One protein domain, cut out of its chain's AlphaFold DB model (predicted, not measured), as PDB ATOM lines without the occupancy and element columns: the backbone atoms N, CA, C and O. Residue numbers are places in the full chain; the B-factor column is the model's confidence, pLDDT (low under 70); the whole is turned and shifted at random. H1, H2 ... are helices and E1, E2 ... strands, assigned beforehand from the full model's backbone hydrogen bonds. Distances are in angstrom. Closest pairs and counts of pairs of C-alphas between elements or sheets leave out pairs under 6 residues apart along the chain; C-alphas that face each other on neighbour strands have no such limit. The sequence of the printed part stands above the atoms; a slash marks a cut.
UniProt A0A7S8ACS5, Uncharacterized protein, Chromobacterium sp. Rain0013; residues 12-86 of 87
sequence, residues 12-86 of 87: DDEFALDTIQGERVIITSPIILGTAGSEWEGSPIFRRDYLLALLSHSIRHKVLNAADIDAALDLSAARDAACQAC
ATOM      1  N   ASP A  12     171.189 175.786 194.330       69.75
ATOM      2  CA  ASP A  12     170.087 176.385 195.106       69.75
ATOM      3  C   ASP A  12     168.893 176.842 194.239       69.75
ATOM      4  O   ASP A  12     167.788 177.001 194.747       69.75
ATOM      5  N   ASP A  13     169.094 177.042 192.936       75.12
ATOM      6  CA  ASP A  13     168.068 177.368 191.940       75.12
ATOM      7  C   ASP A  13     167.391 176.135 191.307       75.12
ATOM      8  O   ASP A  13     166.354 176.273 190.658       75.12
ATOM      9  N   GLU A  14     167.925 174.931 191.532       77.44
ATOM     10  CA  GLU A  14     167.394 173.652 191.023       77.44
ATOM     11  C   GLU A  14     166.431 172.964 192.010       77.44
ATOM     12  O   GLU A  14     165.853 171.908 191.717       77.44
ATOM     13  N   PHE A  15     166.226 173.549 193.194       86.50
ATOM     14  CA  PHE A  15     165.250 173.055 194.157       86.50
ATOM     15  C   PHE A  15     164.440 174.165 194.826       86.50
ATOM     16  O   PHE A  15     164.843 175.320 194.919       86.50
ATOM     17  N   ALA A  16     163.274 173.778 195.335       89.00
ATOM     18  CA  ALA A  16     162.424 174.611 196.170       89.00
ATOM     19  C   ALA A  16     162.175 173.939 197.522       89.00
ATOM     20  O   ALA A  16     162.246 172.716 197.660       89.00
ATOM     21  N   LEU A  17     161.861 174.751 198.529       91.19
ATOM     22  CA  LEU A  17     161.427 174.292 199.844       91.19
ATOM     23  C   LEU A  17     159.944 174.580 200.009       91.19
ATOM     24  O   LEU A  17     159.496 175.681 199.693       91.19
ATOM     25  N   ASP A  18     159.212 173.625 200.569       94.00
ATOM     26  CA  ASP A  18     157.795 173.809 200.867       94.00
ATOM     27  C   ASP A  18     157.379 173.025 202.120       94.00
ATOM     28  O   ASP A  18     158.193 172.367 202.777       94.00
ATOM     29  N   THR A  19     156.107 173.131 202.487       95.38
ATOM     30  CA  THR A  19     155.447 172.311 203.495       95.38
ATOM     31  C   THR A  19     154.220 171.648 202.880       95.38
ATOM     32  O   THR A  19     153.228 172.309 202.581       95.38
ATOM     33  N   ILE A  20     154.262 170.328 202.730       94.06
ATOM     34  CA  ILE A  20     153.160 169.536 202.179       94.06
ATOM     35  C   ILE A  20     152.598 168.679 203.307       94.06
ATOM     36  O   ILE A  20     153.336 167.973 203.980       94.06
ATOM     37  N   GLN A  21     151.286 168.771 203.547       94.00
ATOM     38  CA  GLN A  21     150.601 168.026 204.618       94.00
ATOM     39  C   GLN A  21     151.206 168.234 206.025       94.00
ATOM     40  O   GLN A  21     151.076 167.386 206.898       94.00
ATOM     41  N   GLY A  22     151.829 169.393 206.263       92.81
ATOM     42  CA  GLY A  22     152.474 169.723 207.538       92.81
ATOM     43  C   GLY A  22     153.932 169.267 207.653       92.81
ATOM     44  O   GLY A  22     154.588 169.616 208.631       92.81
ATOM     45  N   GLU A  23     154.462 168.564 206.653       91.25
ATOM     46  CA  GLU A  23     155.854 168.119 206.614       91.25
ATOM     47  C   GLU A  23     156.688 169.013 205.702       91.25
ATOM     48  O   GLU A  23     156.264 169.389 204.606       91.25
ATOM     49  N   ARG A  24     157.890 169.374 206.159       92.44
ATOM     50  CA  ARG A  24     158.819 170.175 205.363       92.44
ATOM     51  C   ARG A  24     159.453 169.298 204.287       92.44
ATOM     52  O   ARG A  24     159.940 168.218 204.597       92.44
ATOM     53  N   VAL A  25     159.501 169.785 203.052       93.06
ATOM     54  CA  VAL A  25     159.996 169.022 201.898       93.06
ATOM     55  C   VAL A  25     161.000 169.825 201.067       93.06
ATOM     56  O   VAL A  25     160.936 171.055 201.022       93.06
ATOM     57  N   ILE A  26     161.909 169.114 200.392       90.81
ATOM     58  CA  ILE A  26     162.679 169.621 199.245       90.81
ATOM     59  C   ILE A  26     162.019 169.095 197.971       90.81
ATOM     60  O   ILE A  26     161.811 167.893 197.821       90.81
ATOM     61  N   ILE A  27     161.715 170.001 197.047       88.50
ATOM     62  CA  ILE A  27     161.168 169.706 195.725       88.50
ATOM     63  C   ILE A  27     162.288 169.938 194.715       88.50
ATOM     64  O   ILE A  27     162.734 171.070 194.551       88.50
ATOM     65  N   THR A  28     162.749 168.884 194.045       83.69
ATOM     66  CA  THR A  28     163.826 168.966 193.044       83.69
ATOM     67  C   THR A  28     163.269 168.922 191.626       83.69
ATOM     68  O   THR A  28     162.415 168.081 191.334       83.69
ATOM     69  N   SER A  29     163.786 169.759 190.725       72.38
ATOM     70  CA  SER A  29     163.521 169.666 189.286       72.38
ATOM     71  C   SER A  29     164.706 170.225 188.488       72.38
ATOM     72  O   SER A  29     165.137 171.334 188.795       72.38
ATOM     73  N   PRO A  30     165.189 169.544 187.430       63.53
ATOM     74  CA  PRO A  30     164.683 168.291 186.863       63.53
ATOM     75  C   PRO A  30     165.220 167.034 187.572       63.53
ATOM     76  O   PRO A  30     166.318 167.020 188.118       63.53
ATOM     77  N   ILE A  31     164.456 165.940 187.503       66.56
ATOM     78  CA  ILE A  31     164.964 164.602 187.836       66.56
ATOM     79  C   ILE A  31     165.751 164.096 186.624       66.56
ATOM     80  O   ILE A  31     165.269 164.179 185.495       66.56
ATOM     81  N   ILE A  32     166.955 163.566 186.842       73.81
ATOM     82  CA  ILE A  32     167.727 162.907 185.784       73.81
ATOM     83  C   ILE A  32     166.905 161.713 185.289       73.81
ATOM     84  O   ILE A  32     166.580 160.832 186.078       73.81
ATOM     85  N   LEU A  33     166.573 161.669 183.999       80.56
ATOM     86  CA  LEU A  33     165.835 160.553 183.406       80.56
ATOM     87  C   LEU A  33     166.767 159.653 182.598       80.56
ATOM     88  O   LEU A  33     167.713 160.125 181.962       80.56
ATOM     89  N   GLY A  34     166.474 158.353 182.589       77.56
ATOM     90  CA  GLY A  34     167.134 157.409 181.699       77.56
ATOM     91  C   GLY A  34     166.940 157.798 180.240       77.56
ATOM     92  O   GLY A  34     165.847 158.175 179.810       77.56
ATOM     93  N   THR A  35     168.032 157.732 179.483       80.06
ATOM     94  CA  THR A  35     168.077 158.192 178.096       80.06
ATOM     95  C   THR A  35     167.263 157.284 177.183       80.06
ATOM     96  O   THR A  35     167.192 156.073 177.413       80.06
ATOM     97  N   ALA A  36     166.723 157.857 176.107       84.12
ATOM     98  CA  ALA A  36     166.033 157.093 175.076       84.12
ATOM     99  C   ALA A  36     166.916 155.958 174.523       84.12
ATOM    100  O   ALA A  36     168.104 156.159 174.256       84.12
ATOM    101  N   GLY A  37     166.338 154.769 174.372       83.50
ATOM    102  CA  GLY A  37     167.007 153.544 173.944       83.50
ATOM    103  C   GLY A  37     167.770 152.794 175.042       83.50
ATOM    104  O   GLY A  37     168.383 151.773 174.736       83.50
ATOM    105  N   SER A  38     167.761 153.266 176.293       86.31
ATOM    106  CA  SER A  38     168.314 152.514 177.430       86.31
ATOM    107  C   SER A  38     167.264 151.603 178.069       86.31
ATOM    108  O   SER A  38     166.066 151.858 177.975       86.31
ATOM    109  N   GLU A  39     167.706 150.565 178.781       86.62
ATOM    110  CA  GLU A  39     166.815 149.700 179.576       86.62
ATOM    111  C   GLU A  39     166.045 150.474 180.672       86.62
ATOM    112  O   GLU A  39     165.008 150.018 181.145       86.62
ATOM    113  N   TRP A  40     166.535 151.663 181.037       86.12
ATOM    114  CA  TRP A  40     165.979 152.543 182.065       86.12
ATOM    115  C   TRP A  40     165.287 153.777 181.472       86.12
ATOM    116  O   TRP A  40     165.089 154.764 182.180       86.12
ATOM    117  N   GLU A  41     164.954 153.770 180.178       86.00
ATOM    118  CA  GLU A  41     164.336 154.911 179.495       86.00
ATOM    119  C   GLU A  41     163.133 155.468 180.276       86.00
ATOM    120  O   GLU A  41     162.244 154.733 180.706       86.00
ATOM    121  N   GLY A  42     163.137 156.787 180.501       82.31
ATOM    122  CA  GLY A  42     162.078 157.488 181.235       82.31
ATOM    123  C   GLY A  42     162.062 157.247 182.750       82.31
ATOM    124  O   GLY A  42     161.262 157.867 183.449       82.31
ATOM    125  N   SER A  43     162.944 156.395 183.279       82.75
ATOM    126  CA  SER A  43     163.046 156.136 184.717       82.75
ATOM    127  C   SER A  43     163.865 157.225 185.411       82.75
ATOM    128  O   SER A  43     164.863 157.681 184.848       82.75
ATOM    129  N   PRO A  44     163.501 157.634 186.637       81.94
ATOM    130  CA  PRO A  44     164.317 158.547 187.424       81.94
ATOM    131  C   PRO A  44     165.629 157.872 187.847       81.94
ATOM    132  O   PRO A  44     165.631 156.749 188.351       81.94
ATOM    133  N   ILE A  45     166.747 158.567 187.659       80.69
ATOM    134  CA  ILE A  45     168.093 158.098 187.986       80.69
ATOM    135  C   ILE A  45     168.648 158.928 189.137       80.69
ATOM    136  O   ILE A  45     168.804 160.144 189.039       80.69
ATOM    137  N   PHE A  46     169.039 158.244 190.208       81.69
ATOM    138  CA  PHE A  46     169.677 158.860 191.364       81.69
ATOM    139  C   PHE A  46     171.140 158.431 191.433       81.69
ATOM    140  O   PHE A  46     171.469 157.328 191.869       81.69
ATOM    141  N   ARG A  47     172.042 159.303 190.977       80.75
ATOM    142  CA  ARG A  47     173.486 159.070 191.112       80.75
ATOM    143  C   ARG A  47     173.914 159.249 192.568       80.75
ATOM    144  O   ARG A  47     173.304 160.018 193.308       80.75
ATOM    145  N   ARG A  48     175.019 158.602 192.955       85.44
ATOM    146  CA  ARG A  48     175.619 158.742 194.294       85.44
ATOM    147  C   ARG A  48     175.781 160.209 194.706       85.44
ATOM    148  O   ARG A  48     175.333 160.584 195.781       85.44
ATOM    149  N   ASP A  49     176.391 161.022 193.851       84.12
ATOM    150  CA  ASP A  49     176.704 162.414 194.189       84.12
ATOM    151  C   ASP A  49     175.440 163.274 194.300       84.12
ATOM    152  O   ASP A  49     175.330 164.090 195.212       84.12
ATOM    153  N   TYR A  50     174.437 163.004 193.456       83.50
ATOM    154  CA  TYR A  50     173.118 163.628 193.552       83.50
ATOM    155  C   TYR A  50     172.433 163.296 194.886       83.50
ATOM    156  O   TYR A  50     171.924 164.187 195.560       83.50
ATOM    157  N   LEU A  51     172.466 162.027 195.314       86.62
ATOM    158  CA  LEU A  51     171.904 161.605 196.602       86.62
ATOM    159  C   LEU A  51     172.615 162.275 197.783       86.62
ATOM    160  O   LEU A  51     171.958 162.741 198.712       86.62
ATOM    161  N   LEU A  52     173.946 162.363 197.742       88.62
ATOM    162  CA  LEU A  52     174.723 163.046 198.777       88.62
ATOM    163  C   LEU A  52     174.413 164.548 198.823       88.62
ATOM    164  O   LEU A  52     174.260 165.105 199.912       88.62
ATOM    165  N   ALA A  53     174.274 165.199 197.666       86.94
ATOM    166  CA  ALA A  53     173.865 166.597 197.584       86.94
ATOM    167  C   ALA A  53     172.453 166.801 198.159       86.94
ATOM    168  O   ALA A  53     172.250 167.692 198.984       86.94
ATOM    169  N   LEU A  54     171.500 165.934 197.801       88.25
ATOM    170  CA  LEU A  54     170.127 165.989 198.303       88.25
ATOM    171  C   LEU A  54     170.057 165.805 199.823       88.25
ATOM    172  O   LEU A  54     169.356 166.559 200.497       88.25
ATOM    173  N   LEU A  55     170.810 164.853 200.381       90.31
ATOM    174  CA  LEU A  55     170.911 164.656 201.832       90.31
ATOM    175  C   LEU A  55     171.501 165.888 202.525       90.31
ATOM    176  O   LEU A  55     170.948 166.364 203.515       90.31
ATOM    177  N   SER A  56     172.590 166.437 201.982       90.25
ATOM    178  CA  SER A  56     173.247 167.634 202.518       90.25
ATOM    179  C   SER A  56     172.292 168.830 202.574       90.25
ATOM    180  O   SER A  56     172.140 169.461 203.625       90.25
ATOM    181  N   HIS A  57     171.577 169.101 201.477       90.00
ATOM    182  CA  HIS A  57     170.560 170.154 201.418       90.00
ATOM    183  C   HIS A  57     169.393 169.877 202.368       90.00
ATOM    184  O   HIS A  57     168.963 170.774 203.095       90.00
ATOM    185  N   SER A  58     168.929 168.628 202.451       91.38
ATOM    186  CA  SER A  58     167.838 168.240 203.355       91.38
ATOM    187  C   SER A  58     168.179 168.505 204.821       91.38
ATOM    188  O   SER A  58     167.348 169.033 205.560       91.38
ATOM    189  N   ILE A  59     169.413 168.217 205.242       92.19
ATOM    190  CA  ILE A  59     169.884 168.518 206.601       92.19
ATOM    191  C   ILE A  59     170.019 170.033 206.794       92.19
ATOM    192  O   ILE A  59     169.489 170.589 207.759       92.19
ATOM    193  N   ARG A  60     170.681 170.729 205.859       91.12
ATOM    194  CA  ARG A  60     170.891 172.187 205.914       91.12
ATOM    195  C   ARG A  60     169.576 172.949 206.082       91.12
ATOM    196  O   ARG A  60     169.502 173.884 206.879       91.12
ATOM    197  N   HIS A  61     168.538 172.538 205.359       91.12
ATOM    198  CA  HIS A  61     167.227 173.184 205.367       91.12
ATOM    199  C   HIS A  61     166.245 172.595 206.390       91.12
ATOM    200  O   HIS A  61     165.096 173.044 206.464       91.12
ATOM    201  N   LYS A  62     166.710 171.674 207.248       91.56
ATOM    202  CA  LYS A  62     165.928 171.038 208.322       91.56
ATOM    203  C   LYS A  62     164.701 170.275 207.808       91.56
ATOM    204  O   LYS A  62     163.656 170.287 208.448       91.56
ATOM    205  N   VAL A  63     164.825 169.673 206.628       93.44
ATOM    206  CA  VAL A  63     163.900 168.646 206.123       93.44
ATOM    207  C   VAL A  63     164.182 167.317 206.815       93.44
ATOM    208  O   VAL A  63     163.255 166.617 207.197       93.44
ATOM    209  N   LEU A  64     165.462 167.004 207.028       92.25
ATOM    210  CA  LEU A  64     165.912 165.845 207.794       92.25
ATOM    211  C   LEU A  64     166.747 166.292 208.994       92.25
ATOM    212  O   LEU A  64     167.467 167.292 208.921       92.25
ATOM    213  N   ASN A  65     166.700 165.517 210.076       91.31
ATOM    214  CA  ASN A  65     167.705 165.565 211.131       91.31
ATOM    215  C   ASN A  65     168.753 164.471 210.885       91.31
ATOM    216  O   ASN A  65     168.416 163.364 210.473       91.31
ATOM    217  N   ALA A  66     170.023 164.754 211.177       87.50
ATOM    218  CA  ALA A  66     171.090 163.761 211.064       87.50
ATOM    219  C   ALA A  66     170.821 162.527 211.945       87.50
ATOM    220  O   ALA A  66     171.041 161.404 211.508       87.50
ATOM    221  N   ALA A  67     170.246 162.732 213.135       89.56
ATOM    222  CA  ALA A  67     169.879 161.635 214.030       89.56
ATOM    223  C   ALA A  67     168.822 160.690 213.425       89.56
ATOM    224  O   ALA A  67     168.852 159.490 213.689       89.56
ATOM    225  N   ASP A  68     167.915 161.211 212.590       85.94
ATOM    226  CA  ASP A  68     166.890 160.395 211.929       85.94
ATOM    227  C   ASP A  68     167.517 159.495 210.852       85.94
ATOM    228  O   ASP A  68     167.044 158.384 210.614       85.94
ATOM    229  N   ILE A  69     168.609 159.953 210.226       86.75
ATOM    230  CA  ILE A  69     169.371 159.170 209.246       86.75
ATOM    231  C   ILE A  69     170.083 158.014 209.946       86.75
ATOM    232  O   ILE A  69     169.946 156.874 209.508       86.75
ATOM    233  N   ASP A  70     170.791 158.286 211.044       88.25
ATOM    234  CA  ASP A  70     171.487 157.248 211.813       88.25
ATOM    235  C   ASP A  70     170.499 156.181 212.312       88.25
ATOM    236  O   ASP A  70     170.707 154.986 212.103       88.25
ATOM    237  N   ALA A  71     169.354 156.607 212.855       88.25
ATOM    238  CA  ALA A  71     168.300 155.695 213.292       88.25
ATOM    239  C   ALA A  71     167.746 154.834 212.140       88.25
ATOM    240  O   ALA A  71     167.496 153.640 212.321       88.25
ATOM    241  N   ALA A  72     167.561 155.411 210.948       88.06
ATOM    242  CA  ALA A  72     167.106 154.671 209.772       88.06
ATOM    243  C   ALA A  72     168.134 153.625 209.302       88.06
ATOM    244  O   ALA A  72     167.747 152.525 208.895       88.06
ATOM    245  N   LEU A  73     169.431 153.939 209.384       88.75
ATOM    246  CA  LEU A  73     170.512 153.007 209.054       88.75
ATOM    247  C   LEU A  73     170.567 151.838 210.045       88.75
ATOM    248  O   LEU A  73     170.638 150.684 209.617       88.75
ATOM    249  N   ASP A  74     170.442 152.114 211.343       89.31
ATOM    250  CA  ASP A  74     170.397 151.088 212.391       89.31
ATOM    251  C   ASP A  74     169.190 150.152 212.219       89.31
ATOM    252  O   ASP A  74     169.313 148.927 212.303       89.31
ATOM    253  N   LEU A  75     168.018 150.717 211.910       84.75
ATOM    254  CA  LEU A  75     166.804 149.955 211.600       84.75
ATOM    255  C   LEU A  75     166.989 149.046 210.381       84.75
ATOM    256  O   LEU A  75     166.523 147.904 210.392       84.75
ATOM    257  N   SER A  76     167.659 149.528 209.331       83.50
ATOM    258  CA  SER A  76     167.952 148.718 208.145       83.50
ATOM    259  C   SER A  76     168.872 147.552 208.491       83.50
ATOM    260  O   SER A  76     168.553 146.409 208.172       83.50
ATOM    261  N   ALA A  77     169.961 147.815 209.217       81.62
ATOM    262  CA  ALA A  77     170.909 146.786 209.632       81.62
ATOM    263  C   ALA A  77     170.243 145.706 210.502       81.62
ATOM    264  O   ALA A  77     170.480 144.511 210.313       81.62
ATOM    265  N   ALA A  78     169.359 146.108 211.419       78.56
ATOM    266  CA  ALA A  78     168.594 145.180 212.245       78.56
ATOM    267  C   ALA A  78     167.642 144.299 211.415       78.56
ATOM    268  O   ALA A  78     167.514 143.102 211.683       78.56
ATOM    269  N   ARG A  79     166.988 144.862 210.389       80.50
ATOM    270  CA  ARG A  79     166.118 144.104 209.473       80.50
ATOM    271  C   ARG A  79     166.903 143.102 208.636       80.50
ATOM    272  O   ARG A  79     166.447 141.971 208.478       80.50
ATOM    273  N   ASP A  80     168.073 143.488 208.141       80.44
ATOM    274  CA  ASP A  80     168.924 142.607 207.341       80.44
ATOM    275  C   ASP A  80     169.449 141.433 208.178       80.44
ATOM    276  O   ASP A  80     169.396 140.284 207.736       80.44
ATOM    277  N   ALA A  81     169.850 141.689 209.428       73.62
ATOM    278  CA  ALA A  81     170.255 140.648 210.371       73.62
ATOM    279  C   ALA A  81     169.108 139.673 210.698       73.62
ATOM    280  O   ALA A  81     169.318 138.461 210.757       73.62
ATOM    281  N   ALA A  82     167.883 140.180 210.870       72.06
ATOM    282  CA  ALA A  82     166.707 139.342 211.097       72.06
ATOM    283  C   ALA A  82     166.362 138.475 209.873       72.06
ATOM    284  O   ALA A  82     166.002 137.312 210.031       72.06
ATOM    285  N   CYS A  83     166.513 139.010 208.657       70.44
ATOM    286  CA  CYS A  83     166.297 138.268 207.413       70.44
ATOM    287  C   CYS A  83     167.325 137.134 207.241       70.44
ATOM    288  O   CYS A  83     166.962 136.015 206.884       70.44
ATOM    289  N   GLN A  84     168.596 137.392 207.565       65.62
ATOM    290  CA  GLN A  84     169.670 136.393 207.504       65.62
ATOM    291  C   GLN A  84     169.520 135.275 208.543       65.62
ATOM    292  O   GLN A  84     169.936 134.152 208.285       65.62
ATOM    293  N   ALA A  85     168.901 135.550 209.694       61.50
ATOM    294  CA  ALA A  85     168.631 134.547 210.726       61.50
ATOM    295  C   ALA A  85     167.446 133.611 210.396       61.50
ATOM    296  O   ALA A  85     167.231 132.627 211.103       61.50
ATOM    297  N   CYS A  86     166.671 133.912 209.348       55.25
ATOM    298  CA  CYS A  86     165.567 133.078 208.861       55.25
ATOM    299  C   CYS A  86     165.946 132.188 207.658       55.25
ATOM    300  O   CYS A  86     165.065 131.498 207.142       55.25
TER     301      CYS A  86
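Overview. This is residues 12 to 86 of the 87 residues of an uncharacterized protein of Chromobacterium sp. Rain0013 (UniProt A0A7S8ACS5). A loose, open V is made by two helices, H1 and the longer H2, that come near each other at the end of H1 and the start of H2, with a two-stranded hairpin, E1 and E2, near the lower-numbered helix at its residues 54 to 58. Residues 70 to 86, of which 70 to 84 belong to H2, stick out as an arm, and a long loop, residues 29 to 47, runs from the hairpin to H1. The printed part has 75 residues with two named strands and two named helices, in the order E1, E2, H1, H2; the sheet is E1 - E2, antiparallel, and the class is mixed, helices and strands. The whole is loose, with a radius of gyration of the C-alphas of 16.1 A, and spans 42 by 36 by 25 A.

Arrangement. Start with the sheet, where E1, residues 15 to 20, and E2, residues 23 to 28, form an antiparallel hairpin with 152 degrees between their directions. Look across it at N 16 and O 27, 2.9 A apart, and N 27 and O 16, 2.8 A apart, both within hydrogen-bond range. Next look at H1, residues 48 to 60: its closest C-alpha pair with E2 is Ile 26 and Ser 58, 6.7 A apart. E1 and H1 are apart. Go on to H2, residues 66 to 84, which is close to H1 but not clearly touching; their closest C-alphas, of Ile 59 and Ala 66, are 6.6 A apart. The two helices run opposite ways at a steep tilt of 48 degrees. H2 is apart from both E1 and E2. In H1 and H2 every O i to N i+4 pair is within hydrogen-bond range.

Along the chain. Find C-alpha 15 at (165.250, 173.055, 194.157); from there E1 runs 14.9 A to C-alpha 20. E2 runs 15.8 A from C-alpha 23 to C-alpha 28. Find C-alpha 48 at (175.619, 158.742, 194.294), where H1 begins; it runs 18.4 A to C-alpha 60. H2 is the longest helix, 27.6 A from C-alpha 66 to C-alpha 84 at (169.670, 136.393, 207.504).

Size, cuts and confidence. The two C-alphas farthest apart are those of Asp 13 and Cys 86, 47.5 A. Without the free-standing residues 70 to 86, the body of 58 residues spans 39 by 22 by 21 A. The printed part has no cut. The link from E2 to H1, 19 residues, is long, while those from E1 to E2 and from H1 to H2 are tight. The mean pLDDT of the printed part is 84.1; look for values under 70 at residue 12, residues 30 to 31 and residues 84 to 86 of this predicted model.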